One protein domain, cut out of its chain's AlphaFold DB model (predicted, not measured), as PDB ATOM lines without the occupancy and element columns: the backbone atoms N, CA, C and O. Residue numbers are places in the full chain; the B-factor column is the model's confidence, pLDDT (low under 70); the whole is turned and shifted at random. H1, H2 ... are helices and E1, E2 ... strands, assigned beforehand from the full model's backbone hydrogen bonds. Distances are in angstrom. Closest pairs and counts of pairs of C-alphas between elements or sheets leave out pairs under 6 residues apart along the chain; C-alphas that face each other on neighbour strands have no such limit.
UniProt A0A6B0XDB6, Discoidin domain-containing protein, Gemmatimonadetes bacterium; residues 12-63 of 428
ATOM      1  N   VAL A  12     104.090 117.974 126.328       37.41
ATOM      2  CA  VAL A  12     104.554 119.367 126.229       37.41
ATOM      3  C   VAL A  12     105.535 119.455 125.064       37.41
ATOM      4  O   VAL A  12     106.645 118.931 125.125       37.41
ATOM      5  N   VAL A  13     105.117 120.115 123.984       35.97
ATOM      6  CA  VAL A  13     105.995 120.508 122.876       35.97
ATOM      7  C   VAL A  13     106.835 121.685 123.367       35.97
ATOM      8  O   VAL A  13     106.371 122.823 123.404       35.97
ATOM      9  N   VAL A  14     108.072 121.409 123.776       37.94
ATOM     10  CA  VAL A  14     109.086 122.447 123.977       37.94
ATOM     11  C   VAL A  14     109.490 122.938 122.590       37.94
ATOM     12  O   VAL A  14     110.232 122.271 121.870       37.94
ATOM     13  N   LEU A  15     108.961 124.097 122.193       38.25
ATOM     14  CA  LEU A  15     109.497 124.891 121.091       38.25
ATOM     15  C   LEU A  15     110.931 125.274 121.462       38.25
ATOM     16  O   LEU A  15     111.174 126.240 122.181       38.25
ATOM     17  N   GLY A  16     111.880 124.465 121.000       34.81
ATOM     18  CA  GLY A  16     113.298 124.762 121.066       34.81
ATOM     19  C   GLY A  16     113.612 125.949 120.167       34.81
ATOM     20  O   GLY A  16     114.066 125.772 119.038       34.81
ATOM     21  N   CYS A  17     113.420 127.167 120.674       38.22
ATOM     22  CA  CYS A  17     114.285 128.265 120.282       38.22
ATOM     23  C   CYS A  17     115.692 127.825 120.674       38.22
ATOM     24  O   CYS A  17     116.061 127.854 121.847       38.22
ATOM     25  N   ARG A  18     116.456 127.347 119.688       39.44
ATOM     26  CA  ARG A  18     117.908 127.294 119.781       39.44
ATOM     27  C   ARG A  18     118.341 128.718 120.106       39.44
ATOM     28  O   ARG A  18     118.421 129.550 119.208       39.44
ATOM     29  N   ALA A  19     118.553 129.007 121.386       40.53
ATOM     30  CA  ALA A  19     119.464 130.058 121.776       40.53
ATOM     31  C   ALA A  19     120.766 129.686 121.071       40.53
ATOM     32  O   ALA A  19     121.400 128.686 121.413       40.53
ATOM     33  N   ALA A  20     121.046 130.381 119.970       42.62
ATOM     34  CA  ALA A  20     122.343 130.338 119.343       42.62
ATOM     35  C   ALA A  20     123.313 130.668 120.468       42.62
ATOM     36  O   ALA A  20     123.269 131.760 121.033       42.62
ATOM     37  N   VAL A  21     124.074 129.656 120.877       44.28
ATOM     38  CA  VAL A  21     125.235 129.812 121.739       44.28
ATOM     39  C   VAL A  21     125.979 131.007 121.164       44.28
ATOM     40  O   VAL A  21     126.253 130.990 119.963       44.28
ATOM     41  N   ALA A  22     126.136 132.069 121.958       43.75
ATOM     42  CA  ALA A  22     126.795 133.299 121.546       43.75
ATOM     43  C   ALA A  22     128.060 132.916 120.772       43.75
ATOM     44  O   ALA A  22     128.976 132.321 121.334       43.75
ATOM     45  N   GLN A  23     128.029 133.124 119.456       53.84
ATOM     46  CA  GLN A  23     129.166 132.840 118.602       53.84
ATOM     47  C   GLN A  23     130.269 133.812 119.008       53.84
ATOM     48  O   GLN A  23     130.015 134.995 119.238       53.84
ATOM     49  N   GLU A  24     131.471 133.274 119.159       73.06
ATOM     50  CA  GLU A  24     132.694 133.974 119.539       73.06
ATOM     51  C   GLU A  24     132.819 135.299 118.767       73.06
ATOM     52  O   GLU A  24     133.068 135.326 117.563       73.06
ATOM     53  N   GLY A  25     132.576 136.413 119.458       83.00
ATOM     54  CA  GLY A  25     132.859 137.751 118.956       83.00
ATOM     55  C   GLY A  25     131.782 138.459 118.145       83.00
ATOM     56  O   GLY A  25     131.996 139.618 117.809       83.00
ATOM     57  N   TYR A  26     130.653 137.831 117.801       87.75
ATOM     58  CA  TYR A  26     129.559 138.493 117.072       87.75
ATOM     59  C   TYR A  26     128.265 137.667 117.071       87.75
ATOM     60  O   TYR A  26     128.258 136.455 117.269       87.75
ATOM     61  N   ALA A  27     127.145 138.318 116.757       87.44
ATOM     62  CA  ALA A  27     125.876 137.668 116.452       87.44
ATOM     63  C   ALA A  27     125.500 137.854 114.976       87.44
ATOM     64  O   ALA A  27     125.589 138.952 114.427       87.44
ATOM     65  N   ILE A  28     125.013 136.796 114.331       88.62
ATOM     66  CA  ILE A  28     124.421 136.894 112.992       88.62
ATOM     67  C   ILE A  28     122.930 137.210 113.143       88.62
ATOM     68  O   ILE A  28     122.179 136.437 113.737       88.62
ATOM     69  N   GLN A  29     122.482 138.333 112.581       89.00
ATOM     70  CA  GLN A  29     121.076 138.739 112.562       89.00
ATOM     71  C   GLN A  29     120.615 138.968 111.121       89.00
ATOM     72  O   GLN A  29     120.861 140.015 110.519       89.00
ATOM     73  N   GLY A  30     119.942 137.964 110.548       88.38
ATOM     74  CA  GLY A  30     119.523 137.984 109.147       88.38
ATOM     75  C   GLY A  30     120.731 138.039 108.210       88.38
ATOM     76  O   GLY A  30     121.480 137.073 108.114       88.38
ATOM     77  N   ASN A  31     120.917 139.172 107.532       90.88
ATOM     78  CA  ASN A  31     122.045 139.440 106.635       90.88
ATOM     79  C   ASN A  31     123.106 140.375 107.246       90.88
ATOM     80  O   ASN A  31     123.864 141.001 106.507       90.88
ATOM     81  N   ARG A  32     123.129 140.521 108.576       90.06
ATOM     82  CA  ARG A  32     124.058 141.398 109.298       90.06
ATOM     83  C   ARG A  32     124.903 140.605 110.284       90.06
ATOM     84  O   ARG A  32     124.402 139.692 110.936       90.06
ATOM     85  N   ILE A  33     126.155 141.025 110.419       87.25
ATOM     86  CA  ILE A  33     127.008 140.705 111.562       87.25
ATOM     87  C   ILE A  33     126.827 141.849 112.556       87.25
ATOM     88  O   ILE A  33     126.935 143.017 112.186       87.25
ATOM     89  N   VAL A  34     126.480 141.514 113.790       88.50
ATOM     90  CA  VAL A  34     126.195 142.462 114.862       88.50
ATOM     91  C   VAL A  34     127.180 142.202 115.989       88.50
ATOM     92  O   VAL A  34     127.156 141.132 116.589       88.50
ATOM     93  N   THR A  35     128.032 143.184 116.268       86.75
ATOM     94  CA  THR A  35     128.931 143.214 117.422       86.75
ATOM     95  C   THR A  35     128.343 144.113 118.507       86.75
ATOM     96  O   THR A  35     127.961 145.253 118.247       86.75
ATOM     97  N   GLN A  36     128.210 143.589 119.722       81.25
ATOM     98  CA  GLN A  36     127.623 144.270 120.874       81.25
ATOM     99  C   GLN A  36     128.564 144.174 122.072       81.25
ATOM    100  O   GLN A  36     128.748 143.097 122.637       81.25
ATOM    101  N   GLY A  37     129.109 145.325 122.471       81.56
ATOM    102  CA  GLY A  37     129.940 145.470 123.665       81.56
ATOM    103  C   GLY A  37     131.395 145.022 123.497       81.56
ATOM    104  O   GLY A  37     131.769 144.382 122.512       81.56
ATOM    105  N   ALA A  38     132.209 145.380 124.490       85.75
ATOM    106  CA  ALA A  38     133.643 145.101 124.543       85.75
ATOM    107  C   ALA A  38     133.973 143.608 124.420       85.75
ATOM    108  O   ALA A  38     134.847 143.240 123.641       85.75
ATOM    109  N   ASP A  39     133.239 142.740 125.122       86.50
ATOM    110  CA  ASP A  39     133.512 141.295 125.160       86.50
ATOM    111  C   ASP A  39     133.509 140.654 123.770       86.50
ATOM    112  O   ASP A  39     134.307 139.759 123.492       86.50
ATOM    113  N   GLN A  40     132.624 141.125 122.885       88.69
ATOM    114  CA  GLN A  40     132.565 140.656 121.506       88.69
ATOM    115  C   GLN A  40     133.737 141.194 120.686       88.69
ATOM    116  O   GLN A  40     134.372 140.429 119.965       88.69
ATOM    117  N   TRP A  41     134.083 142.474 120.839       89.06
ATOM    118  CA  TRP A  41     135.244 143.061 120.169       89.06
ATOM    119  C   TRP A  41     136.566 142.418 120.592       89.06
ATOM    120  O   TRP A  41     137.420 142.200 119.741       89.06
ATOM    121  N   HIS A  42     136.721 142.021 121.856       88.44
ATOM    122  CA  HIS A  42     137.928 141.346 122.343       88.44
ATOM    123  C   HIS A  42     138.197 139.976 121.701       88.44
ATOM    124  O   HIS A  42     139.311 139.472 121.803       88.44
ATOM    125  N   GLN A  43     137.212 139.372 121.028       89.44
ATOM    126  CA  GLN A  43     137.416 138.123 120.282       89.44
ATOM    127  C   GLN A  43     137.991 138.353 118.877       89.44
ATOM    128  O   GLN A  43     138.411 137.404 118.216       89.44
ATOM    129  N   TRP A  44     137.969 139.592 118.382       89.19
ATOM    130  CA  TRP A  44     138.498 139.927 117.066       89.19
ATOM    131  C   TRP A  44     140.013 140.111 117.142       89.19
ATOM    132  O   TRP A  44     140.559 140.579 118.138       89.19
ATOM    133  N   ILE A  45     140.698 139.763 116.054       88.06
ATOM    134  CA  ILE A  45     142.140 139.969 115.928       88.06
ATOM    135  C   ILE A  45     142.374 141.335 115.287       88.06
ATOM    136  O   ILE A  45     141.945 141.577 114.157       88.06
ATOM    137  N   PHE A  46     143.095 142.203 115.990       89.50
ATOM    138  CA  PHE A  46     143.532 143.505 115.498       89.50
ATOM    139  C   PHE A  46     145.055 143.610 115.581       89.50
ATOM    140  O   PHE A  46     145.652 143.004 116.476       89.50
ATOM    141  N   PRO A  47     145.705 144.397 114.705       90.56
ATOM    142  CA  PRO A  47     147.100 144.751 114.915       90.56
ATOM    143  C   PRO A  47     147.272 145.417 116.291       90.56
ATOM    144  O   PRO A  47     146.536 146.342 116.644       90.56
ATOM    145  N   PHE A  48     148.238 144.932 117.070       89.12
ATOM    146  CA  PHE A  48     148.556 145.411 118.419       89.12
ATOM    147  C   PHE A  48     148.552 146.952 118.552       89.12
ATOM    148  O   PHE A  48     149.237 147.647 117.813       89.12
ATOM    149  N   GLY A  49     147.801 147.516 119.500       88.06
ATOM    150  CA  GLY A  49     147.814 148.965 119.760       88.06
ATOM    151  C   GLY A  49     147.205 149.845 118.655       88.06
ATOM    152  O   GLY A  49     147.515 151.028 118.583       88.06
ATOM    153  N   THR A  50     146.367 149.290 117.769       91.44
ATOM    154  CA  THR A  50     145.641 150.073 116.742       91.44
ATOM    155  C   THR A  50     144.172 150.327 117.064       91.44
ATOM    156  O   THR A  50     143.537 151.147 116.399       91.44
ATOM    157  N   VAL A  51     143.622 149.643 118.070       92.88
ATOM    158  CA  VAL A  51     142.212 149.726 118.461       92.88
ATOM    159  C   VAL A  51     142.120 149.816 119.980       92.88
ATOM    160  O   VAL A  51     142.649 148.951 120.676       92.88
ATOM    161  N   ASP A  52     141.413 150.830 120.468       92.12
ATOM    162  CA  ASP A  52     140.972 150.924 121.857       92.12
ATOM    163  C   ASP A  52     139.583 150.282 121.969       92.12
ATOM    164  O   ASP A  52     138.693 150.574 121.162       92.12
ATOM    165  N   ILE A  53     139.395 149.403 122.954       91.12
ATOM    166  CA  ILE A  53     138.116 148.740 123.232       91.12
ATOM    167  C   ILE A  53     137.683 149.111 124.648       91.12
ATOM    168  O   ILE A  53     138.413 148.866 125.607       91.12
ATOM    169  N   ASP A  54     136.493 149.685 124.772       88.56
ATOM    170  CA  ASP A  54     135.881 150.079 126.037       88.56
ATOM    171  C   ASP A  54     134.376 149.741 126.058       88.56
ATOM    172  O   ASP A  54     133.852 149.040 125.184       88.56
ATOM    173  N   SER A  55     133.667 150.194 127.094       85.19
ATOM    174  CA  SER A  55     132.231 149.944 127.253       85.19
ATOM    175  C   SER A  55     131.367 150.571 126.151       85.19
ATOM    176  O   SER A  55     130.234 150.120 125.961       85.19
ATOM    177  N   GLU A  56     131.870 151.567 125.416       84.50
ATOM    178  CA  GLU A  56     131.181 152.203 124.290       84.50
ATOM    179  C   GLU A  56     131.422 151.459 122.966       84.50
ATOM    180  O   GLU A  56     130.599 151.539 122.050       84.50
ATOM    181  N   GLY A  57     132.498 150.669 122.871       85.88
ATOM    182  CA  GLY A  57     132.783 149.789 121.741       85.88
ATOM    183  C   GLY A  57     134.261 149.759 121.365       85.88
ATOM    184  O   GLY A  57     135.132 149.939 122.204       85.88
ATOM    185  N   ALA A  58     134.539 149.499 120.087       90.56
ATOM    186  CA  ALA A  58     135.883 149.544 119.520       90.56
ATOM    187  C   ALA A  58     136.065 150.823 118.692       90.56
ATOM    188  O   ALA A  58     135.224 151.143 117.847       90.56
ATOM    189  N   ARG A  59     137.180 151.527 118.891       92.06
ATOM    190  CA  ARG A  59     137.561 152.720 118.121       92.06
ATOM    191  C   ARG A  59     139.039 152.671 117.736       92.06
ATOM    192  O   ARG A  59     139.818 152.046 118.449       92.06
ATOM    193  N   PRO A  60     139.454 153.311 116.627       91.88
ATOM    194  CA  PRO A  60     140.871 153.432 116.307       91.88
ATOM    195  C   PRO A  60     141.630 154.076 117.467       91.88
ATOM    196  O   PRO A  60     141.147 155.052 118.049       91.88
ATOM    197  N   HIS A  61     142.808 153.540 117.770       91.75
ATOM    198  CA  HIS A  61     143.702 154.136 118.747       91.75
ATOM    199  C   HIS A  61     144.113 155.532 118.277       91.75
ATOM    200  O   HIS A  61     144.512 155.726 117.122       91.75
ATOM    201  N   PHE A  62     143.971 156.515 119.160       92.19
ATOM    202  CA  PHE A  62     144.339 157.888 118.850       92.19
ATOM    203  C   PHE A  62     145.824 158.097 119.130       92.19
ATOM    204  O   PHE A  62     146.225 158.132 120.285       92.19
ATOM    205  N   VAL A  63     146.610 158.275 118.068       92.06
ATOM    206  CA  VAL A  63     148.032 158.621 118.170       92.06
ATOM    207  C   VAL A  63     148.152 160.108 118.472       92.06
ATOM    208  O   VAL A  63     147.862 160.947 117.614       92.06
TER     209      VAL A  63
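Overview. This is residues 12 to 63 of the 428 residues of the protein "Discoidin domain-containing protein" of Gemmatimonadetes bacterium (UniProt A0A6B0XDB6). With little regular structure, the printed part is a free tail, residues 12 to 19, leading to two small separate hairpins, E1 with E2 and E3 with E4, with short helix H1 between them. Its 52 residues, 18 in named elements ordered E1 E2 H1 E3 E4, are mixed in class, each two-stranded sheet antiparallel. The rod, 59 by 20 by 18 A, is only just extended, close to loose, with a radius of gyration of the C-alphas of 15.2 A.

Along the chain. E1, residues 27 to 29, begins at C-alpha (125.876, 137.668, 116.452). E2 is residues 32 to 34, H1 38 to 41. E3, residues 51 to 54, spans 9.9 A; E4, 57 to 60, spans 10.4 A and ends at C-alpha (140.871, 153.432, 116.307).

Arrangement. In hairpin E1 and E2, N 27 and O 34 are 2.8 A apart, within hydrogen-bond range. In hairpin E3 and E4, N 52 and O 59 are too, at 2.8 A. The closest C-alphas of H1 and E4, Ala 38 and Gly 57, are 5.5 A apart. H1 is too short for an O i to N i+4 pair; its one O i to N i+3 pair is within range. E1 and E2 are apart from E3 and E4.

Size, cuts and confidence. The C-alphas of Val 12 and Val 63, the farthest apart, are 59.1 A apart. There is no cut and no long link. Residues 12 to 23 have pLDDT under 70.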